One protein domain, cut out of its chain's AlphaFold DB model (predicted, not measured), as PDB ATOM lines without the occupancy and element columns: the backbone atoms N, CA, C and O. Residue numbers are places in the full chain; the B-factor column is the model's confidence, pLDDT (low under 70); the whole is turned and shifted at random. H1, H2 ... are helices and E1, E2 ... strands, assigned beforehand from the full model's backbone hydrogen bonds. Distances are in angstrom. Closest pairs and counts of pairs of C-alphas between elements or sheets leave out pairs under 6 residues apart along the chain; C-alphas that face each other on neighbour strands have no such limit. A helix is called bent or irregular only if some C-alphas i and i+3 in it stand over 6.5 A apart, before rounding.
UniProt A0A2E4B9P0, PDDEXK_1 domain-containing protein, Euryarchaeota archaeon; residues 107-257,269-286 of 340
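AT A GLANCE: This is residues 107 to 257 and 269 to 286 of the 340 residues of the protein "PDDEXK_1 domain-containing protein" of Euryarchaeota archaeon (UniProt A0A2E4B9P0). A strongly twisted sheet of four strands, E3 to E6, has one long helix, H3, over one face; the small hairpin E1 and E2 packs beside the later part of H3, the short helix H2 packs on E2, and the short helix H1 packs on H2. Residues 127 to 128 of a long unnamed stretch pair with E3. Printed are 169 residues with three named helices and six named strands, in the order H1 H2 E1 E2 E3 E4 H3 E5 E6; the large sheet, E3 E4 E5 E6, is mixed. The class is mixed, helices and strands, with under half of the residues in named elements; the whole is compact, radius of gyration of the C-alphas 17.1 A, spans 58 by 38 by 38 A.

IN THESE COORDINATES: E3 is residues 177 to 181, E4 190 to 199, 28.6 A long from C-alpha 190 at (133.794, 201.490, 211.107), E5 245 to 252 and E6 272 to 279, ending with C-alpha 279 at (144.086, 202.825, 201.190). H3, residues 213 to 236, spans 35.5 A and is irregular: C-alphas 214 and 217 are 7.7 A apart. E1 is 157 to 159, E2 169 to 172, H1 137 to 141, H2 148 to 155.

HOW THE PARTS SIT: E4 is antiparallel to E3 (N 179 to O 192, 3.0 A) and parallel to E5 (N 197 to O 249, 3.0 A); E5 is antiparallel to E6 (N 248 to O 276, 2.9 A). E4, H3 and E5 form a strand-helix-strand unit, parallel neighbour strands with a helix between, its crossover right-handed. H3 is on the sheet at a height of 8.8 A, in two layers, helix over sheet; its closest C-alphas to E4 are Val 193 and Ala 226, 6.4 A. E1 and E2 are an antiparallel hairpin (N 157 to O 171, 2.8 A). H1 and H2 touch, closest C-alphas Phe 141 and Ala 152, 4.4 A. O i to N i+4 pairs are within hydrogen-bond range throughout H1, in 17 of 20 in H3 and 1 of 4 in H2, where 3 of 5 O i to N i+3 pairs are.

THE WHOLE: The farthest C-alphas, Pro 165 and Glu 257, are 59.3 A apart. Residues 258 to 268 are not printed, a gap of 7.5 A between C-alphas 257 and 269. The link E4 to H3 is long. Residues 255 to 257 have pLDDT under 70.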
ATOM      1  N   ARG A 107     131.669 216.824 218.555       96.50
ATOM      2  CA  ARG A 107     131.591 215.754 219.563       96.50
ATOM      3  C   ARG A 107     130.797 216.165 220.806       96.50
ATOM      4  O   ARG A 107     130.048 215.366 221.358       96.50
ATOM      5  N   THR A 108     130.943 217.417 221.233       95.50
ATOM      6  CA  THR A 108     130.257 217.997 222.401       95.50
ATOM      7  C   THR A 108     128.898 218.625 222.075       95.50
ATOM      8  O   THR A 108     128.200 219.079 222.982       95.50
ATOM      9  N   GLY A 109     128.505 218.676 220.798       95.88
ATOM     10  CA  GLY A 109     127.270 219.320 220.341       95.88
ATOM     11  C   GLY A 109     127.304 220.855 220.343       95.88
ATOM     12  O   GLY A 109     126.273 221.486 220.114       95.88
ATOM     13  N   ALA A 110     128.466 221.474 220.582       97.31
ATOM     14  CA  ALA A 110     128.663 222.920 220.444       97.31
ATOM     15  C   ALA A 110     128.609 223.384 218.974       97.31
ATOM     16  O   ALA A 110     128.289 224.542 218.701       97.31
ATOM     17  N   PHE A 111     128.888 222.480 218.033       96.94
ATOM     18  CA  PHE A 111     128.634 222.642 216.606       96.94
ATOM     19  C   PHE A 111     127.573 221.629 216.164       96.94
ATOM     20  O   PHE A 111     127.704 220.435 216.426       96.94
ATOM     21  N   ALA A 112     126.519 222.097 215.495       93.00
ATOM     22  CA  ALA A 112     125.440 221.238 215.018       93.00
ATOM     23  C   ALA A 112     125.743 220.692 213.614       93.00
ATOM     24  O   ALA A 112     125.985 221.473 212.696       93.00
ATOM     25  N   GLY A 113     125.646 219.372 213.439       90.44
ATOM     26  CA  GLY A 113     125.835 218.695 212.151       90.44
ATOM     27  C   GLY A 113     127.191 218.003 212.018       90.44
ATOM     28  O   GLY A 113     127.877 217.768 213.012       90.44
ATOM     29  N   THR A 114     127.552 217.644 210.787       94.06
ATOM     30  CA  THR A 114     128.849 217.054 210.433       94.06
ATOM     31  C   THR A 114     129.865 218.141 210.082       94.06
ATOM     32  O   THR A 114     129.519 219.317 209.941       94.06
ATOM     33  N   SER A 115     131.149 217.780 210.018       96.25
ATOM     34  CA  SER A 115     132.197 218.759 209.727       96.25
ATOM     35  C   SER A 115     132.143 219.202 208.261       96.25
ATOM     36  O   SER A 115     132.223 218.339 207.387       96.25
ATOM     37  N   PRO A 116     132.165 220.518 207.966       94.94
ATOM     38  CA  PRO A 116     132.327 221.016 206.600       94.94
ATOM     39  C   PRO A 116     133.637 220.582 205.929       94.94
ATOM     40  O   PRO A 116     133.770 220.698 204.718       94.94
ATOM     41  N   LEU A 117     134.614 220.089 206.705       95.31
ATOM     42  CA  LEU A 117     135.857 219.516 206.179       95.31
ATOM     43  C   LEU A 117     135.657 218.138 205.521       95.31
ATOM     44  O   LEU A 117     136.586 217.619 204.907       95.31
ATOM     45  N   LEU A 118     134.474 217.538 205.684       96.50
ATOM     46  CA  LEU A 118     134.088 216.247 205.108       96.50
ATOM     47  C   LEU A 118     133.035 216.398 203.995       96.50
ATOM     48  O   LEU A 118     132.674 215.406 203.355       96.50
ATOM     49  N   ASP A 119     132.531 217.611 203.754       94.62
ATOM     50  CA  ASP A 119     131.452 217.865 202.798       94.62
ATOM     51  C   ASP A 119     131.849 217.478 201.369       94.62
ATOM     52  O   ASP A 119     132.953 217.748 200.901       94.62
ATOM     53  N   GLY A 120     130.916 216.855 200.642       93.88
ATOM     54  CA  GLY A 120     131.145 216.425 199.260       93.88
ATOM     55  C   GLY A 120     132.053 215.199 199.109       93.88
ATOM     56  O   GLY A 120     132.409 214.858 197.984       93.88
ATOM     57  N   THR A 121     132.399 214.532 200.213       95.12
ATOM     58  CA  THR A 121     133.156 213.272 200.233       95.12
ATOM     59  C   THR A 121     132.280 212.112 200.709       95.12
ATOM     60  O   THR A 121     131.193 212.327 201.253       95.12
ATOM     61  N   ASP A 122     132.777 210.879 200.592       94.50
ATOM     62  CA  ASP A 122     132.107 209.687 201.138       94.50
ATOM     63  C   ASP A 122     131.978 209.730 202.676       94.50
ATOM     64  O   ASP A 122     131.175 209.013 203.272       94.50
ATOM     65  N   TYR A 123     132.709 210.639 203.329       96.75
ATOM     66  CA  TYR A 123     132.721 210.838 204.775       96.75
ATOM     67  C   TYR A 123     131.747 211.928 205.255       96.75
ATOM     68  O   TYR A 123     131.696 212.208 206.451       96.75
ATOM     69  N   ALA A 124     130.945 212.534 204.368       96.06
ATOM     70  CA  ALA A 124     130.085 213.683 204.691       96.06
ATOM     71  C   ALA A 124     129.055 213.420 205.810       96.06
ATOM     72  O   ALA A 124     128.629 214.352 206.496       96.06
ATOM     73  N   ASN A 125     128.670 212.154 206.014       94.88
ATOM     74  CA  ASN A 125     127.744 211.728 207.071       94.88
ATOM     75  C   ASN A 125     128.452 211.186 208.327       94.88
ATOM     76  O   ASN A 125     127.782 210.729 209.252       94.88
ATOM     77  N   CYS A 126     129.786 211.190 208.361       97.06
ATOM     78  CA  CYS A 126     130.549 210.703 209.504       97.06
ATOM     79  C   CYS A 126     130.570 211.734 210.636       97.06
ATOM     80  O   CYS A 126     130.596 212.946 210.412       97.06
ATOM     81  N   THR A 127     130.625 211.243 211.872       96.81
ATOM     82  CA  THR A 127     130.768 212.073 213.075       96.81
ATOM     83  C   THR A 127     132.020 211.682 213.856       96.81
ATOM     84  O   THR A 127     132.383 210.503 213.840       96.81
ATOM     85  N   PRO A 128     132.665 212.614 214.579       97.81
ATOM     86  CA  PRO A 128     133.791 212.284 215.446       97.81
ATOM     87  C   PRO A 128     133.415 211.204 216.465       97.81
ATOM     88  O   PRO A 128     132.326 211.219 217.041       97.81
ATOM     89  N   PHE A 129     134.317 210.248 216.671       97.81
ATOM     90  CA  PHE A 129     134.101 209.097 217.538       97.81
ATOM     91  C   PHE A 129     133.932 209.519 218.998       97.81
ATOM     92  O   PHE A 129     134.632 210.405 219.498       97.81
ATOM     93  N   VAL A 130     133.000 208.844 219.669       96.69
ATOM     94  CA  VAL A 130     132.773 208.905 221.112       96.69
ATOM     95  C   VAL A 130     132.919 207.488 221.637       96.69
ATOM     96  O   VAL A 130     132.164 206.599 221.240       96.69
ATOM     97  N   HIS A 131     133.890 207.276 222.520       96.75
ATOM     98  CA  HIS A 131     134.113 205.963 223.106       96.75
ATOM     99  C   HIS A 131     132.924 205.570 224.004       96.75
ATOM    100  O   HIS A 131     132.474 206.389 224.811       96.75
ATOM    101  N   PRO A 132     132.396 204.335 223.900       95.75
ATOM    102  CA  PRO A 132     131.125 203.965 224.530       95.75
ATOM    103  C   PRO A 132     131.158 203.963 226.066       95.75
ATOM    104  O   PRO A 132     130.117 204.130 226.700       95.75
ATOM    105  N   THR A 133     132.328 203.751 226.671       94.62
ATOM    106  CA  THR A 133     132.476 203.564 228.126       94.62
ATOM    107  C   THR A 133     133.570 204.420 228.770       94.62
ATOM    108  O   THR A 133     133.707 204.395 229.991       94.62
ATOM    109  N   ASP A 134     134.316 205.200 227.985       95.06
ATOM    110  CA  ASP A 134     135.439 206.016 228.467       95.06
ATOM    111  C   ASP A 134     135.302 207.438 227.922       95.06
ATOM    112  O   ASP A 134     135.648 207.729 226.780       95.06
ATOM    113  N   ALA A 135     134.761 208.332 228.746       94.44
ATOM    114  CA  ALA A 135     134.542 209.722 228.360       94.44
ATOM    115  C   ALA A 135     135.854 210.496 228.126       94.44
ATOM    116  O   ALA A 135     135.851 211.478 227.389       94.44
ATOM    117  N   ASP A 136     136.964 210.039 228.712       93.88
ATOM    118  CA  ASP A 136     138.280 210.676 228.620       93.88
ATOM    119  C   ASP A 136     139.129 210.079 227.479       93.88
ATOM    120  O   ASP A 136     140.280 210.491 227.286       93.88
ATOM    121  N   PHE A 137     138.594 209.114 226.720       95.69
ATOM    122  CA  PHE A 137     139.339 208.382 225.695       95.69
ATOM    123  C   PHE A 137     139.957 209.320 224.657       95.69
ATOM    124  O   PHE A 137     141.163 209.294 224.449       95.69
ATOM    125  N   ILE A 138     139.159 210.205 224.051       96.38
ATOM    126  CA  ILE A 138     139.653 211.163 223.046       96.38
ATOM    127  C   ILE A 138     140.672 212.121 223.665       96.38
ATOM    128  O   ILE A 138     141.716 212.383 223.070       96.38
ATOM    129  N   ASP A 139     140.424 212.581 224.890       94.75
ATOM    130  CA  ASP A 139     141.321 213.503 225.580       94.75
ATOM    131  C   ASP A 139     142.709 212.903 225.823       94.75
ATOM    132  O   ASP A 139     143.727 213.602 225.763       94.75
ATOM    133  N   THR A 140     142.748 211.612 226.140       94.38
ATOM    134  CA  THR A 140     143.972 210.902 226.505       94.38
ATOM    135  C   THR A 140     144.648 210.228 225.315       94.38
ATOM    136  O   THR A 140     145.873 210.211 225.285       94.38
ATOM    137  N   PHE A 141     143.896 209.730 224.331       95.62
ATOM    138  CA  PHE A 141     144.413 209.044 223.145       95.62
ATOM    139  C   PHE A 141     144.727 209.995 221.985       95.62
ATOM    140  O   PHE A 141     145.809 209.901 221.413       95.62
ATOM    141  N   CYS A 142     143.836 210.949 221.689       96.19
ATOM    142  CA  CYS A 142     143.994 211.946 220.616       96.19
ATOM    143  C   CYS A 142     144.536 213.294 221.127       96.19
ATOM    144  O   CYS A 142     144.307 214.352 220.544       96.19
ATOM    145  N   GLY A 143     145.199 213.268 222.282       91.56
ATOM    146  CA  GLY A 143     146.084 214.332 222.727       91.56
ATOM    147  C   GLY A 143     145.469 215.660 223.184       91.56
ATOM    148  O   GLY A 143     146.135 216.690 223.109       91.56
ATOM    149  N   ARG A 144     144.253 215.675 223.744       92.50
ATOM    150  CA  ARG A 144     143.635 216.928 224.245       92.50
ATOM    151  C   ARG A 144     144.090 217.342 225.645       92.50
ATOM    152  O   ARG A 144     143.928 218.500 226.036       92.50
ATOM    153  N   LYS A 145     144.703 216.438 226.419       88.00
ATOM    154  CA  LYS A 145     145.252 216.776 227.745       88.00
ATOM    155  C   LYS A 145     146.616 217.461 227.663       88.00
ATOM    156  O   LYS A 145     147.440 217.196 226.795       88.00
ATOM    157  N   SER A 146     146.909 218.292 228.667       83.50
ATOM    158  CA  SER A 146     148.271 218.786 228.894       83.50
ATOM    159  C   SER A 146     149.239 217.616 229.075       83.50
ATOM    160  O   SER A 146     148.934 216.654 229.784       83.50
ATOM    161  N   MET A 147     150.420 217.720 228.458       80.12
ATOM    162  CA  MET A 147     151.358 216.603 228.309       80.12
ATOM    163  C   MET A 147     150.717 215.414 227.567       80.12
ATOM    164  O   MET A 147     150.883 214.275 227.997       80.12
ATOM    165  N   SER A 148     149.998 215.694 226.475       82.44
ATOM    166  CA  SER A 148     149.216 214.750 225.659       82.44
ATOM    167  C   SER A 148     149.915 213.419 225.401       82.44
ATOM    168  O   SER A 148     149.433 212.378 225.839       82.44
ATOM    169  N   TRP A 149     151.139 213.477 224.873       82.31
ATOM    170  CA  TRP A 149     151.957 212.302 224.557       82.31
ATOM    171  C   TRP A 149     152.192 211.382 225.759       82.31
ATOM    172  O   TRP A 149     152.467 210.194 225.607       82.31
ATOM    173  N   SER A 150     152.120 211.931 226.977       85.50
ATOM    174  CA  SER A 150     152.239 211.148 228.199       85.50
ATOM    175  C   SER A 150     150.977 210.386 228.557       85.50
ATOM    176  O   SER A 150     151.091 209.370 229.232       85.50
ATOM    177  N   TRP A 151     149.814 210.888 228.160       90.25
ATOM    178  CA  TRP A 151     148.531 210.223 228.327       90.25
ATOM    179  C   TRP A 151     148.289 209.211 227.212       90.25
ATOM    180  O   TRP A 151     147.894 208.099 227.518       90.25
ATOM    181  N   ALA A 152     148.663 209.511 225.966       92.75
ATOM    182  CA  ALA A 152     148.493 208.583 224.843       92.75
ATOM    183  C   ALA A 152     149.154 207.213 225.086       92.75
ATOM    184  O   ALA A 152     148.640 206.173 224.677       92.75
ATOM    185  N   ARG A 153     150.256 207.180 225.848       91.12
ATOM    186  CA  ARG A 153     150.944 205.937 226.232       91.12
ATOM    187  C   ARG A 153     150.095 204.986 227.086       91.12
ATOM    188  O   ARG A 153     150.441 203.810 227.169       91.12
ATOM    189  N   THR A 154     149.038 205.469 227.749       92.25
ATOM    190  CA  THR A 154     148.149 204.612 228.552       92.25
ATOM    191  C   THR A 154     147.235 203.752 227.704       92.25
ATOM    192  O   THR A 154     146.709 202.753 228.182       92.25
ATOM    193  N   HIS A 155     147.091 204.124 226.435       93.62
ATOM    194  CA  HIS A 155     146.353 203.376 225.427       93.62
ATOM    195  C   HIS A 155     147.264 202.514 224.556       93.62
ATOM    196  O   HIS A 155     146.783 201.905 223.606       93.62
ATOM    197  N   GLY A 156     148.560 202.451 224.878       94.69
ATOM    198  CA  GLY A 156     149.523 201.654 224.137       94.69
ATOM    199  C   GLY A 156     149.266 200.148 224.216       94.69
ATOM    200  O   GLY A 156     148.560 199.638 225.093       94.69
ATOM    201  N   VAL A 157     149.872 199.438 223.274       96.69
ATOM    202  CA  VAL A 157     149.860 197.983 223.147       96.69
ATOM    203  C   VAL A 157     151.124 197.437 223.792       96.69
ATOM    204  O   VAL A 157     152.242 197.788 223.404       96.69
ATOM    205  N   LEU A 158     150.947 196.566 224.785       96.69
ATOM    206  CA  LEU A 158     152.046 195.846 225.419       96.69
ATOM    207  C   LEU A 158     152.524 194.734 224.486       96.69
ATOM    208  O   LEU A 158     151.982 193.633 224.482       96.69
ATOM    209  N   TYR A 159     153.529 195.049 223.676       97.38
ATOM    210  CA  TYR A 159     154.025 194.161 222.638       97.38
ATOM    211  C   TYR A 159     155.029 193.149 223.201       97.38
ATOM    212  O   TYR A 159     155.995 193.506 223.890       97.38
ATOM    213  N   GLN A 160     154.788 191.876 222.891       96.12
ATOM    214  CA  GLN A 160     155.571 190.727 223.327       96.12
ATOM    215  C   GLN A 160     155.608 189.682 222.210       96.12
ATOM    216  O   GLN A 160     154.559 189.262 221.724       96.12
ATOM    217  N   ARG A 161     156.797 189.191 221.856       94.50
ATOM    218  CA  ARG A 161     156.927 188.025 220.973       94.50
ATOM    219  C   ARG A 161     156.732 186.745 221.766       94.50
ATOM    220  O   ARG A 161     157.007 186.693 222.961       94.50
ATOM    221  N   SER A 162     156.370 185.662 221.087       92.81
ATOM    222  CA  SER A 162     156.195 184.345 221.728       92.81
ATOM    223  C   SER A 162     157.426 183.846 222.506       92.81
ATOM    224  O   SER A 162     157.288 183.050 223.432       92.81
ATOM    225  N   THR A 163     158.623 184.316 222.148       93.19
ATOM    226  CA  THR A 163     159.898 183.968 222.791       93.19
ATOM    227  C   THR A 163     160.313 184.913 223.920       93.19
ATOM    228  O   THR A 163     161.280 184.619 224.621       93.19
ATOM    229  N   ASP A 164     159.648 186.057 224.070       96.06
ATOM    230  CA  ASP A 164     160.027 187.068 225.052       96.06
ATOM    231  C   ASP A 164     159.493 186.707 226.452       96.06
ATOM    232  O   ASP A 164     158.412 186.124 226.574       96.06
ATOM    233  N   PRO A 165     160.216 187.059 227.531       96.44
ATOM    234  CA  PRO A 165     159.827 186.706 228.899       96.44
ATOM    235  C   PRO A 165     158.631 187.510 229.434       96.44
ATOM    236  O   PRO A 165     157.979 187.083 230.387       96.44
ATOM    237  N   HIS A 166     158.370 188.683 228.862       97.25
ATOM    238  CA  HIS A 166     157.303 189.615 229.225       97.25
ATOM    239  C   HIS A 166     157.116 190.635 228.093       97.25
ATOM    240  O   HIS A 166     157.881 190.635 227.130       97.25
ATOM    241  N   ALA A 167     156.145 191.542 228.228       97.12
ATOM    242  CA  ALA A 167     156.025 192.696 227.342       97.12
ATOM    243  C   ALA A 167     157.336 193.485 227.305       97.12
ATOM    244  O   ALA A 167     157.848 193.915 228.343       97.12
ATOM    245  N   MET A 168     157.887 193.640 226.106       97.75
ATOM    246  CA  MET A 168     159.185 194.275 225.886       97.75
ATOM    247  C   MET A 168     159.023 195.741 225.496       97.75
ATOM    248  O   MET A 168     159.879 196.560 225.813       97.75
ATOM    249  N   LEU A 169     157.915 196.087 224.837       97.31
ATOM    250  CA  LEU A 169     157.634 197.442 224.373       97.31
ATOM    251  C   LEU A 169     156.216 197.866 224.756       97.31
ATOM    252  O   LEU A 169     155.288 197.063 224.723       97.31
ATOM    253  N   ASN A 170     156.051 199.148 225.070       96.69
ATOM    254  CA  ASN A 170     154.748 199.804 225.102       96.69
ATOM    255  C   ASN A 170     154.597 200.605 223.803       96.69
ATOM    256  O   ASN A 170     155.174 201.686 223.659       96.69
ATOM    257  N   VAL A 171     153.897 200.040 222.822       97.94
ATOM    258  CA  VAL A 171     153.751 200.636 221.491       97.94
ATOM    259  C   VAL A 171     152.558 201.580 221.497       97.94
ATOM    260  O   VAL A 171     151.438 201.152 221.744       97.94
ATOM    261  N   TYR A 172     152.777 202.866 221.237       96.69
ATOM    262  CA  TYR A 172     151.726 203.878 221.362       96.69
ATOM    263  C   TYR A 172     151.765 204.919 220.242       96.69
ATOM    264  O   TYR A 172     152.733 205.056 219.486       96.69
ATOM    265  N   GLY A 173     150.690 205.688 220.149       95.56
ATOM    266  CA  GLY A 173     150.490 206.713 219.143       95.56
ATOM    267  C   GLY A 173     149.463 207.730 219.607       95.56
ATOM    268  O   GLY A 173     148.704 207.459 220.531       95.56
ATOM    269  N   GLU A 174     149.478 208.891 218.965       96.31
ATOM    270  CA  GLU A 174     148.539 209.988 219.195       96.31
ATOM    271  C   GLU A 174     147.992 210.369 217.809       96.31
ATOM    272  O   GLU A 174     148.679 211.093 217.076       96.31
ATOM    273  N   PRO A 175     146.892 209.739 217.350       96.88
ATOM    274  CA  PRO A 175     146.181 210.183 216.152       96.88
ATOM    275  C   PRO A 175     145.495 211.527 216.420       96.88
ATOM    276  O   PRO A 175     145.105 211.797 217.554       96.88
ATOM    277  N   ASP A 176     145.316 212.349 215.387       97.06
ATOM    278  CA  ASP A 176     144.731 213.684 215.571       97.06
ATOM    279  C   ASP A 176     143.222 213.589 215.870       97.06
ATOM    280  O   ASP A 176     142.700 214.249 216.777       97.06
ATOM    281  N   ASP A 177     142.505 212.735 215.124       98.06
ATOM    282  CA  ASP A 177     141.102 212.420 215.389       98.06
ATOM    283  C   ASP A 177     140.669 211.061 214.787       98.06
ATOM    284  O   ASP A 177     141.404 210.396 214.053       98.06
ATOM    285  N   ILE A 178     139.454 210.629 215.128       98.50
ATOM    286  CA  ILE A 178     138.819 209.389 214.673       98.50
ATOM    287  C   ILE A 178     137.358 209.710 214.363       98.50
ATOM    288  O   ILE A 178     136.673 210.318 215.184       98.50
ATOM    289  N   ILE A 179     136.849 209.268 213.214       98.31
ATOM    290  CA  ILE A 179     135.430 209.412 212.848       98.31
ATOM    291  C   ILE A 179     134.745 208.051 212.724       98.31
ATOM    292  O   ILE A 179     135.387 207.039 212.447       98.31
ATOM    293  N   VAL A 180     133.431 208.038 212.935       97.75
ATOM    294  CA  VAL A 180     132.576 206.857 212.802       97.75
ATOM    295  C   VAL A 180     131.895 206.882 211.444       97.75
ATOM    296  O   VAL A 180     131.199 207.843 211.118       97.75
ATOM    297  N   MET A 181     132.048 205.793 210.697       95.81
ATOM    298  CA  MET A 181     131.327 205.536 209.461       95.81
ATOM    299  C   MET A 181     130.362 204.368 209.673       95.81
ATOM    300  O   MET A 181     130.761 203.271 210.060       95.81
ATOM    301  N   HIS A 182     129.072 204.586 209.436       92.31
ATOM    302  CA  HIS A 182     128.073 203.530 209.586       92.31
ATOM    303  C   HIS A 182     128.182 202.510 208.449       92.31
ATOM    304  O   HIS A 182     128.329 202.885 207.289       92.31
ATOM    305  N   ALA A 183     128.100 201.221 208.782       84.94
ATOM    306  CA  ALA A 183     128.098 200.170 207.777       84.94
ATOM    307  C   ALA A 183     126.764 200.161 207.011       84.94
ATOM    308  O   ALA A 183     125.690 200.220 207.614       84.94
ATOM    309  N   GLU A 184     126.828 200.066 205.683       82.12
ATOM    310  CA  GLU A 184     125.635 200.055 204.822       82.12
ATOM    311  C   GLU A 184     124.781 198.789 205.002       82.12
ATOM    312  O   GLU A 184     123.572 198.807 204.776       82.12
ATOM    313  N   ASP A 185     125.404 197.689 205.427       81.94
ATOM    314  CA  ASP A 185     124.794 196.367 205.595       81.94
ATOM    315  C   ASP A 185     124.206 196.126 206.997       81.94
ATOM    316  O   ASP A 185     123.691 195.042 207.276       81.94
ATOM    317  N   GLY A 186     124.259 197.128 207.882       79.31
ATOM    318  CA  GLY A 186     123.808 197.009 209.270       79.31
ATOM    319  C   GLY A 186     124.747 196.203 210.175       79.31
ATOM    320  O   GLY A 186     124.354 195.880 211.296       79.31
ATOM    321  N   GLY A 187     125.956 195.871 209.707       88.19
ATOM    322  CA  GLY A 187     127.024 195.333 210.546       88.19
ATOM    323  C   GLY A 187     127.641 196.386 211.471       88.19
ATOM    324  O   GLY A 187     127.201 197.539 211.521       88.19
ATOM    325  N   ASP A 188     128.691 195.992 212.192       92.56
ATOM    326  CA  ASP A 188     129.388 196.906 213.099       92.56
ATOM    327  C   ASP A 188     129.944 198.121 212.330       92.56
ATOM    328  O   ASP A 188     130.530 197.940 211.246       92.56
ATOM    329  N   PRO A 189     129.765 199.347 212.864       96.25
ATOM    330  CA  PRO A 189     130.296 200.563 212.265       96.25
ATOM    331  C   PRO A 189     131.823 200.529 212.180       96.25
ATOM    332  O   PRO A 189     132.510 199.830 212.927       96.25
ATOM    333  N   TYR A 190     132.363 201.337 211.277       97.44
ATOM    334  CA  TYR A 190     133.794 201.490 211.107       97.44
ATOM    335  C   TYR A 190     134.320 202.720 211.846       97.44
ATOM    336  O   TYR A 190     133.663 203.761 211.881       97.44
ATOM    337  N   LEU A 191     135.529 202.614 212.390       98.38
ATOM    338  CA  LEU A 191     136.345 203.749 212.798       98.38
ATOM    339  C   LEU A 191     137.358 204.069 211.697       98.38
ATOM    340  O   LEU A 191     138.058 203.183 211.205       98.38
ATOM    341  N   VAL A 192     137.437 205.343 211.328       98.56
ATOM    342  CA  VAL A 192     138.357 205.871 210.314       98.56
ATOM    343  C   VAL A 192     139.363 206.780 211.011       98.56
ATOM    344  O   VAL A 192     138.972 207.691 211.745       98.56
ATOM    345  N   VAL A 193     140.655 206.547 210.774       98.50
ATOM    346  CA  VAL A 193     141.733 207.405 211.288       98.50
ATOM    347  C   VAL A 193     141.782 208.702 210.482       98.50
ATOM    348  O   VAL A 193     141.831 208.664 209.249       98.50
ATOM    349  N   VAL A 194     141.815 209.836 211.186       98.38
ATOM    350  CA  VAL A 194     141.954 211.177 210.611       98.38
ATOM    351  C   VAL A 194     143.289 211.779 211.038       98.38
ATOM    352  O   VAL A 194     143.663 211.728 212.210       98.38
ATOM    353  N   ASP A 195     143.996 212.380 210.087       97.62
ATOM    354  CA  ASP A 195     145.186 213.189 210.348       97.62
ATOM    355  C   ASP A 195     145.065 214.550 209.636       97.62
ATOM    356  O   ASP A 195     144.669 214.644 208.468       97.62
ATOM    357  N   PHE A 196     145.357 215.629 210.359       96.88
ATOM    358  CA  PHE A 196     145.308 216.989 209.848       96.88
ATOM    359  C   PHE A 196     146.693 217.410 209.360       96.88
ATOM    360  O   PHE A 196     147.669 217.505 210.107       96.88
ATOM    361  N   LYS A 197     146.782 217.767 208.078       94.00
ATOM    362  CA  LYS A 197     148.020 218.273 207.480       94.00
ATOM    363  C   LYS A 197     147.867 219.736 207.112       94.00
ATOM    364  O   LYS A 197     146.834 220.162 206.619       94.00
ATOM    365  N   THR A 198     148.924 220.517 207.309       93.31
ATOM    366  CA  THR A 198     148.959 221.921 206.882       93.31
ATOM    367  C   THR A 198     150.150 222.175 205.972       93.31
ATOM    368  O   THR A 198     151.271 221.750 206.271       93.31
ATOM    369  N   GLY A 199     149.918 222.909 204.886       90.06
ATOM    370  CA  GLY A 199     150.931 223.264 203.898       90.06
ATOM    371  C   GLY A 199     150.694 224.629 203.252       90.06
ATOM    372  O   GLY A 199     149.710 225.317 203.520       90.06
ATOM    373  N   SER A 200     151.633 225.038 202.400       88.69
ATOM    374  CA  SER A 200     151.600 226.332 201.698       88.69
ATOM    375  C   SER A 200     151.963 226.215 200.215       88.69
ATOM    376  O   SER A 200     152.669 227.044 199.635       88.69
ATOM    377  N   SER A 201     151.513 225.133 199.578       86.31
ATOM    378  CA  SER A 201     151.784 224.892 198.165       86.31
ATOM    379  C   SER A 201     150.966 225.836 197.287       86.31
ATOM    380  O   SER A 201     149.755 225.975 197.451       86.31
ATOM    381  N   ALA A 202     151.615 226.448 196.295       82.88
ATOM    382  CA  ALA A 202     150.921 227.271 195.308       82.88
ATOM    383  C   ALA A 202     150.002 226.442 194.395       82.88
ATOM    384  O   ALA A 202     148.978 226.949 193.960       82.88
ATOM    385  N   ASN A 203     150.379 225.191 194.107       82.94
ATOM    386  CA  ASN A 203     149.639 224.265 193.247       82.94
ATOM    387  C   ASN A 203     149.787 222.839 193.813       82.94
ATOM    388  O   ASN A 203     150.632 222.076 193.324       82.94
ATOM    389  N   PRO A 204     149.060 222.486 194.890       84.94
ATOM    390  CA  PRO A 204     149.080 221.124 195.411       84.94
ATOM    391  C   PRO A 204     148.557 220.146 194.347       84.94
ATOM    392  O   PRO A 204     147.593 220.435 193.645       84.94
ATOM    393  N   LYS A 205     149.227 218.998 194.203       88.00
ATOM    394  CA  LYS A 205     148.838 217.920 193.278       88.00
ATOM    395  C   LYS A 205     148.275 216.752 194.075       88.00
ATOM    396  O   LYS A 205     148.977 215.767 194.298       88.00
ATOM    397  N   TYR A 206     147.062 216.925 194.590       87.69
ATOM    398  CA  TYR A 206     146.424 215.944 195.471       87.69
ATOM    399  C   TYR A 206     146.186 214.599 194.775       87.69
ATOM    400  O   TYR A 206     146.416 213.554 195.375       87.69
ATOM    401  N   ASP A 207     145.889 214.619 193.473       86.06
ATOM    402  CA  ASP A 207     145.744 213.435 192.617       86.06
ATOM    403  C   ASP A 207     147.008 212.562 192.550       86.06
ATOM    404  O   ASP A 207     146.920 211.362 192.310       86.06
ATOM    405  N   LYS A 208     148.187 213.148 192.794       85.38
ATOM    406  CA  LYS A 208     149.495 212.468 192.714       85.38
ATOM    407  C   LYS A 208     150.212 212.392 194.048       85.38
ATOM    408  O   LYS A 208     151.411 212.101 194.092       85.38
ATOM    409  N   TRP A 209     149.514 212.698 195.141       84.06
ATOM    410  CA  TRP A 209     150.150 212.916 196.436       84.06
ATOM    411  C   TRP A 209     150.928 211.682 196.904       84.06
ATOM    412  O   TRP A 209     152.051 211.814 197.389       84.06
ATOM    413  N   PHE A 210     150.393 210.487 196.659       83.94
ATOM    414  CA  PHE A 210     150.993 209.213 197.064       83.94
ATOM    415  C   PHE A 210     151.674 208.438 195.923       83.94
ATOM    416  O   PHE A 210     152.156 207.333 196.148       83.94
ATOM    417  N   GLU A 211     151.791 209.010 194.717       81.62
ATOM    418  CA  GLU A 211     152.493 208.366 193.588       81.62
ATOM    419  C   GLU A 211     154.021 208.343 193.766       81.62
ATOM    420  O   GLU A 211     154.732 207.626 193.060       81.62
ATOM    421  N   THR A 212     154.554 209.152 194.685       74.88
ATOM    422  CA  THR A 212     155.997 209.261 194.925       74.88
ATOM    423  C   THR A 212     156.372 208.822 196.333       74.88
ATOM    424  O   THR A 212     155.613 208.985 197.287       74.88
ATOM    425  N   ASN A 213     157.622 208.389 196.490       74.69
ATOM    426  CA  ASN A 213     158.210 208.027 197.782       74.69
ATOM    427  C   ASN A 213     158.265 209.191 198.796       74.69
ATOM    428  O   ASN A 213     158.554 208.972 199.969       74.69
ATOM    429  N   TYR A 214     158.004 210.432 198.376       74.38
ATOM    430  CA  TYR A 214     158.159 211.612 199.225       74.38
ATOM    431  C   TYR A 214     157.146 211.666 200.382       74.38
ATOM    432  O   TYR A 214     157.514 212.066 201.487       74.38
ATOM    433  N   HIS A 215     155.905 211.217 200.163       84.69
ATOM    434  CA  HIS A 215     154.835 211.242 201.172       84.69
ATOM    435  C   HIS A 215     154.573 209.883 201.837       84.69
ATOM    436  O   HIS A 215     153.575 209.728 202.537       84.69
ATOM    437  N   ALA A 216     155.481 208.910 201.690       88.25
ATOM    438  CA  ALA A 216     155.331 207.587 202.306       88.25
ATOM    439  C   ALA A 216     155.099 207.665 203.828       88.25
ATOM    440  O   ALA A 216     154.315 206.897 204.376       88.25
ATOM    441  N   ALA A 217     155.718 208.637 204.511       90.44
ATOM    442  CA  ALA A 217     155.556 208.819 205.955       90.44
ATOM    443  C   ALA A 217     154.117 209.173 206.369       90.44
ATOM    444  O   ALA A 217     153.708 208.842 207.475       90.44
ATOM    445  N   TYR A 218     153.343 209.824 205.495       92.75
ATOM    446  CA  TYR A 218     151.940 210.143 205.773       92.75
ATOM    447  C   TYR A 218     151.063 208.892 205.706       92.75
ATOM    448  O   TYR A 218     150.148 208.745 206.511       92.75
ATOM    449  N   LYS A 219     151.370 207.962 204.792       93.06
ATOM    450  CA  LYS A 219     150.681 206.668 204.719       93.06
ATOM    451  C   LYS A 219     151.044 205.773 205.909       93.06
ATOM    452  O   LYS A 219     150.148 205.321 206.610       93.06
ATOM    453  N   VAL A 220     152.341 205.642 206.208       94.38
ATOM    454  CA  VAL A 220     152.842 204.903 207.384       94.38
ATOM    455  C   VAL A 220     152.193 205.384 208.683       94.38
ATOM    456  O   VAL A 220     151.871 204.575 209.547       94.38
ATOM    457  N   GLN A 221     151.981 206.693 208.825       95.94
ATOM    458  CA  GLN A 221     151.327 207.251 210.002       95.94
ATOM    459  C   GLN A 221     149.883 206.754 210.160       95.94
ATOM    460  O   GLN A 221     149.528 206.320 211.253       95.94
ATOM    461  N   LEU A 222     149.075 206.784 209.093       97.56
ATOM    462  CA  LEU A 222     147.698 206.283 209.140       97.56
ATOM    463  C   LEU A 222     147.653 204.774 209.396       97.56
ATOM    464  O   LEU A 222     146.868 204.332 210.222       97.56
ATOM    465  N   GLU A 223     148.516 203.991 208.743       97.50
ATOM    466  CA  GLU A 223     148.574 202.533 208.925       97.50
ATOM    467  C   GLU A 223     148.979 202.143 210.348       97.50
ATOM    468  O   GLU A 223     148.363 201.270 210.951       97.50
ATOM    469  N   PHE A 224     149.968 202.830 210.927       98.25
ATOM    470  CA  PHE A 224     150.363 202.601 212.315       98.25
ATOM    471  C   PHE A 224     149.204 202.874 213.285       98.25
ATOM    472  O   PHE A 224     148.996 202.116 214.230       98.25
ATOM    473  N   TYR A 225     148.443 203.950 213.065       98.56
ATOM    474  CA  TYR A 225     147.290 204.273 213.904       98.56
ATOM    475  C   TYR A 225     146.092 203.357 213.653       98.56
ATOM    476  O   TYR A 225     145.370 203.065 214.598       98.56
ATOM    477  N   ALA A 226     145.904 202.866 212.427       98.50
ATOM    478  CA  ALA A 226     144.896 201.862 212.112       98.50
ATOM    479  C   ALA A 226     145.180 200.547 212.853       98.50
ATOM    480  O   ALA A 226     144.294 200.045 213.538       98.50
ATOM    481  N   TRP A 227     146.432 200.067 212.829       98.38
ATOM    482  CA  TRP A 227     146.855 198.930 213.651       98.38
ATOM    483  C   TRP A 227     146.626 199.198 215.141       98.38
ATOM    484  O   TRP A 227     146.004 198.390 215.819       98.38
ATOM    485  N   LEU A 228     147.059 200.353 215.658       98.25
ATOM    486  CA  LEU A 228     146.886 200.678 217.078       98.25
ATOM    487  C   LEU A 228     145.404 200.694 217.488       98.25
ATOM    488  O   LEU A 228     145.057 200.218 218.566       98.25
ATOM    489  N   LEU A 229     144.537 201.227 216.627       98.06
ATOM    490  CA  LEU A 229     143.101 201.284 216.860       98.06
ATOM    491  C   LEU A 229     142.456 199.896 216.815       98.06
ATOM    492  O   LEU A 229     141.598 199.619 217.646       98.06
ATOM    493  N   GLU A 230     142.893 199.022 215.908       98.31
ATOM    494  CA  GLU A 230     142.469 197.618 215.858       98.31
ATOM    495  C   GLU A 230     142.804 196.903 217.174       98.31
ATOM    496  O   GLU A 230     141.924 196.319 217.802       98.31
ATOM    497  N   GLN A 231     144.035 197.065 217.670       98.00
ATOM    498  CA  GLN A 231     144.444 196.485 218.952       98.00
ATOM    499  C   GLN A 231     143.626 197.026 220.138       98.00
ATOM    500  O   GLN A 231     143.331 196.290 221.080       98.00
ATOM    501  N   ILE A 232     143.251 198.311 220.116       96.56
ATOM    502  CA  ILE A 232     142.401 198.925 221.150       96.56
ATOM    503  C   ILE A 232     140.969 198.383 221.080       96.56
ATOM    504  O   ILE A 232     140.411 198.038 222.120       96.56
ATOM    505  N   ILE A 233     140.389 198.281 219.880       97.25
ATOM    506  CA  ILE A 233     139.055 197.704 219.660       97.25
ATOM    507  C   ILE A 233     138.991 196.290 220.235       97.25
ATOM    508  O   ILE A 233     138.067 195.989 220.991       97.25
ATOM    509  N   ASP A 234     139.988 195.457 219.930       96.81
ATOM    510  CA  ASP A 234     140.059 194.078 220.412       96.81
ATOM    511  C   ASP A 234     140.239 194.016 221.935       96.81
ATOM    512  O   ASP A 234     139.522 193.284 222.622       96.81
ATOM    513  N   ARG A 235     141.165 194.817 222.484       95.06
ATOM    514  CA  ARG A 235     141.434 194.900 223.930       95.06
ATOM    515  C   ARG A 235     140.190 195.294 224.724       95.06
ATOM    516  O   ARG A 235     139.924 194.706 225.774       95.06
ATOM    517  N   ASP A 236     139.453 196.284 224.230       94.25
ATOM    518  CA  ASP A 236     138.316 196.884 224.929       94.25
ATOM    519  C   ASP A 236     136.971 196.261 224.503       94.25
ATOM    520  O   ASP A 236     135.917 196.640 225.020       94.25
ATOM    521  N   ASN A 237     137.005 195.267 223.602       95.75
ATOM    522  CA  ASN A 237     135.848 194.571 223.036       95.75
ATOM    523  C   ASN A 237     134.791 195.558 222.501       95.75
ATOM    524  O   ASN A 237     133.605 195.503 222.855       95.75
ATOM    525  N   LEU A 238     135.247 196.507 221.681       96.00
ATOM    526  CA  LEU A 238     134.401 197.542 221.101       96.00
ATOM    527  C   LEU A 238     133.644 196.996 219.875       96.00
ATOM    528  O   LEU A 238     134.233 196.279 219.071       96.00
ATOM    529  N   PRO A 239     132.361 197.353 219.677       95.56
ATOM    530  CA  PRO A 239     131.558 196.892 218.541       95.56
ATOM    531  C   PRO A 239     131.855 197.722 217.280       95.56
ATOM    532  O   PRO A 239     130.973 198.374 216.722       95.56
ATOM    533  N   TYR A 240     133.124 197.778 216.887       97.12
ATOM    534  CA  TYR A 240     133.596 198.546 215.741       97.12
ATOM    535  C   TYR A 240     134.615 197.740 214.946       97.12
ATOM    536  O   TYR A 240     135.222 196.800 215.446       97.12
ATOM    537  N   ARG A 241     134.844 198.154 213.702       96.44
ATOM    538  CA  ARG A 241     135.951 197.676 212.866       96.44
ATOM    539  C   ARG A 241     136.811 198.849 212.435       96.44
ATOM    540  O   ARG A 241     136.305 199.958 212.298       96.44
ATOM    541  N   VAL A 242     138.088 198.630 212.157       97.75
ATOM    542  CA  VAL A 242     138.892 199.666 211.499       97.75
ATOM    543  C   VAL A 242     138.536 199.704 210.014       97.75
ATOM    544  O   VAL A 242     138.422 198.662 209.366       97.75
ATOM    545  N   TYR A 243     138.306 200.896 209.467       97.50
ATOM    546  CA  TYR A 243     138.068 201.054 208.036       97.50
ATOM    547  C   TYR A 243     139.384 200.846 207.263       97.50
ATOM    548  O   TYR A 243     140.404 201.411 207.661       97.50
ATOM    549  N   PRO A 244     139.409 200.105 206.136       95.56
ATOM    550  CA  PRO A 244     140.634 199.865 205.357       95.56
ATOM    551  C   PRO A 244     141.140 201.109 204.602       95.56
ATOM    552  O   PRO A 244     142.005 201.016 203.730       95.56
ATOM    553  N   ARG A 245     140.583 202.285 204.905       96.25
ATOM    554  CA  ARG A 245     140.997 203.579 204.377       96.25
ATOM    555  C   ARG A 245     141.108 204.574 205.525       96.25
ATOM    556  O   ARG A 245     140.326 204.517 206.472       96.25
ATOM    557  N   GLY A 246     142.072 205.478 205.437       97.06
ATOM    558  CA  GLY A 246     142.250 206.595 206.361       97.06
ATOM    559  C   GLY A 246     142.326 207.904 205.595       97.06
ATOM    560  O   GLY A 246     142.586 207.912 204.391       97.06
ATOM    561  N   VAL A 247     142.112 209.017 206.290       97.12
ATOM    562  CA  VAL A 247     141.974 210.319 205.635       97.12
ATOM    563  C   VAL A 247     142.994 211.317 206.161       97.12
ATOM    564  O   VAL A 247     143.146 211.514 207.365       97.12
ATOM    565  N   HIS A 248     143.678 211.982 205.233       97.19
ATOM    566  CA  HIS A 248     144.412 213.207 205.526       97.19
ATOM    567  C   HIS A 248     143.557 214.394 205.109       97.19
ATOM    568  O   HIS A 248     143.233 214.529 203.931       97.19
ATOM    569  N   ILE A 249     143.242 215.294 206.033       96.50
ATOM    570  CA  ILE A 249     142.585 216.560 205.699       96.50
ATOM    571  C   ILE A 249     143.680 217.620 205.601       96.50
ATOM    572  O   ILE A 249     144.236 218.062 206.610       96.50
ATOM    573  N   HIS A 250     144.036 217.999 204.372       94.56
ATOM    574  CA  HIS A 250     145.118 218.942 204.111       94.56
ATOM    575  C   HIS A 250     144.596 220.370 203.953       94.56
ATOM    576  O   HIS A 250     143.947 220.701 202.964       94.56
ATOM    577  N   MET A 251     144.939 221.235 204.902       93.12
ATOM    578  CA  MET A 251     144.679 222.672 204.869       93.12
ATOM    579  C   MET A 251     145.847 223.382 204.186       93.12
ATOM    580  O   MET A 251     146.982 223.382 204.667       93.12
ATOM    581  N   ASN A 252     145.578 224.002 203.042       90.69
ATOM    582  CA  ASN A 252     146.583 224.657 202.226       90.69
ATOM    583  C   ASN A 252     146.368 226.169 202.170       90.69
ATOM    584  O   ASN A 252     145.321 226.646 201.718       90.69
ATOM    585  N   ILE A 253     147.409 226.910 202.547       85.62
ATOM    586  CA  ILE A 253     147.492 228.359 202.361       85.62
ATOM    587  C   ILE A 253     148.145 228.622 200.999       85.62
ATOM    588  O   ILE A 253     149.357 228.485 200.827       85.62
ATOM    589  N   GLY A 254     147.323 228.961 200.007       72.12
ATOM    590  CA  GLY A 254     147.773 229.267 198.651       72.12
ATOM    591  C   GLY A 254     148.359 230.675 198.508       72.12
ATOM    592  O   GLY A 254     148.252 231.524 199.387       72.12
ATOM    593  N   ARG A 255     148.953 230.959 197.341       63.88
ATOM    594  CA  ARG A 255     149.489 232.294 196.999       63.88
ATOM    595  C   ARG A 255     148.404 233.294 196.557       63.88
ATOM    596  O   ARG A 255     148.734 234.389 196.121       63.88
ATOM    597  N   THR A 256     147.131 232.912 196.619       59.38
ATOM    598  CA  THR A 256     145.987 233.694 196.120       59.38
ATOM    599  C   THR A 256     145.547 234.821 197.055       59.38
ATOM    600  O   THR A 256     144.622 235.549 196.726       59.38
ATOM    601  N   GLU A 257     146.230 235.003 198.185       64.69
ATOM    602  CA  GLU A 257     145.984 236.068 199.165       64.69
ATOM    603  C   GLU A 257     146.805 237.341 198.850       64.69
ATOM    604  O   GLU A 257     147.431 237.939 199.727       64.69
ATOM    605  N   VAL A 269     143.794 235.327 207.103       79.50
ATOM    606  CA  VAL A 269     144.414 234.303 206.255       79.50
ATOM    607  C   VAL A 269     143.367 233.237 205.942       79.50
ATOM    608  O   VAL A 269     142.939 232.515 206.842       79.50
ATOM    609  N   GLY A 270     142.953 233.153 204.679       79.06
ATOM    610  CA  GLY A 270     142.128 232.059 204.177       79.06
ATOM    611  C   GLY A 270     142.946 230.786 203.944       79.06
ATOM    612  O   GLY A 270     144.148 230.832 203.676       79.06
ATOM    613  N   PHE A 271     142.285 229.634 204.029       83.56
ATOM    614  CA  PHE A 271     142.841 228.360 203.591       83.56
ATOM    615  C   PHE A 271     141.824 227.610 202.732       83.56
ATOM    616  O   PHE A 271     140.618 227.659 202.963       83.56
ATOM    617  N   SER A 272     142.343 226.903 201.735       88.38
ATOM    618  CA  SER A 272     141.619 225.825 201.057       88.38
ATOM    619  C   SER A 272     141.845 224.522 201.819       88.38
ATOM    620  O   SER A 272     142.886 224.385 202.464       88.38
ATOM    621  N   HIS A 273     140.923 223.567 201.743       91.56
ATOM    622  CA  HIS A 273     141.164 222.219 202.250       91.56
ATOM    623  C   HIS A 273     140.856 221.177 201.176       91.56
ATOM    624  O   HIS A 273     140.033 221.427 200.300       91.56
ATOM    625  N   GLU A 274     141.538 220.041 201.258       93.75
ATOM    626  CA  GLU A 274     141.270 218.843 200.464       93.75
ATOM    627  C   GLU A 274     141.331 217.626 201.391       93.75
ATOM    628  O   GLU A 274     142.224 217.541 202.240       93.75
ATOM    629  N   LEU A 275     140.413 216.679 201.207       95.12
ATOM    630  CA  LEU A 275     140.473 215.372 201.851       95.12
ATOM    631  C   LEU A 275     141.187 214.385 200.923       95.12
ATOM    632  O   LEU A 275     140.729 214.102 199.820       95.12
ATOM    633  N   MET A 276     142.311 213.845 201.383       94.75
ATOM    634  CA  MET A 276     143.048 212.791 200.694       94.75
ATOM    635  C   MET A 276     142.716 211.451 201.340       94.75
ATOM    636  O   MET A 276     143.126 211.173 202.468       94.75
ATOM    637  N   ASP A 277     141.976 210.635 200.603       94.94
ATOM    638  CA  ASP A 277     141.518 209.318 201.023       94.94
ATOM    639  C   ASP A 277     142.536 208.232 200.631       94.94
ATOM    640  O   ASP A 277     142.907 208.104 199.461       94.94
ATOM    641  N   VAL A 278     143.036 207.485 201.618       94.50
ATOM    642  CA  VAL A 278     144.221 206.627 201.485       94.50
ATOM    643  C   VAL A 278     143.893 205.189 201.847       94.50
ATOM    644  O   VAL A 278     143.523 204.908 202.981       94.50
ATOM    645  N   GLU A 279     144.122 204.266 200.914       94.38
ATOM    646  CA  GLU A 279     144.086 202.825 201.190       94.38
ATOM    647  C   GLU A 279     145.196 202.420 202.151       94.38
ATOM    648  O   GLU A 279     146.373 202.745 201.929       94.38
ATOM    649  N   LEU A 280     144.810 201.678 203.185       94.62
ATOM    650  CA  LEU A 280     145.683 201.256 204.266       94.62
ATOM    651  C   LEU A 280     145.927 199.751 204.206       94.62
ATOM    652  O   LEU A 280     145.015 198.965 203.962       94.62
ATOM    653  N   ASP A 281     147.161 199.365 204.495       92.94
ATOM    654  CA  ASP A 281     147.533 198.000 204.829       92.94
ATOM    655  C   ASP A 281     148.541 198.068 205.975       92.94
ATOM    656  O   ASP A 281     149.663 198.538 205.814       92.94
ATOM    657  N   TRP A 282     148.121 197.644 207.162       95.38
ATOM    658  CA  TRP A 282     148.944 197.685 208.368       95.38
ATOM    659  C   TRP A 282     149.518 196.318 208.759       95.38
ATOM    660  O   TRP A 282     150.098 196.174 209.836       95.38
ATOM    661  N   SER A 283     149.447 195.322 207.869       92.50
ATOM    662  CA  SER A 283     150.001 193.976 208.096       92.50
ATOM    663  C   SER A 283     151.529 193.954 208.263       92.50
ATOM    664  O   SER A 283     152.104 192.980 208.747       92.50
ATOM    665  N   TRP A 284     152.211 195.035 207.884       91.38
ATOM    666  CA  TRP A 284     153.654 195.204 208.052       91.38
ATOM    667  C   TRP A 284     154.060 195.669 209.459       91.38
ATOM    668  O   TRP A 284     155.243 195.568 209.799       91.38
ATOM    669  N   VAL A 285     153.126 196.189 210.271       94.38
ATOM    670  CA  VAL A 285     153.451 196.844 211.550       94.38
ATOM    671  C   VAL A 285     154.064 195.850 212.535       94.38
ATOM    672  O   VAL A 285     155.184 196.081 212.984       94.38
ATOM    673  N   GLU A 286     153.406 194.722 212.819       94.75
ATOM    674  CA  GLU A 286     153.928 193.726 213.771       94.75
ATOM    675  C   GLU A 286     155.260 193.095 213.344       94.75
ATOM    676  O   GLU A 286     156.187 193.134 214.155       94.75
TER     677      GLU A 286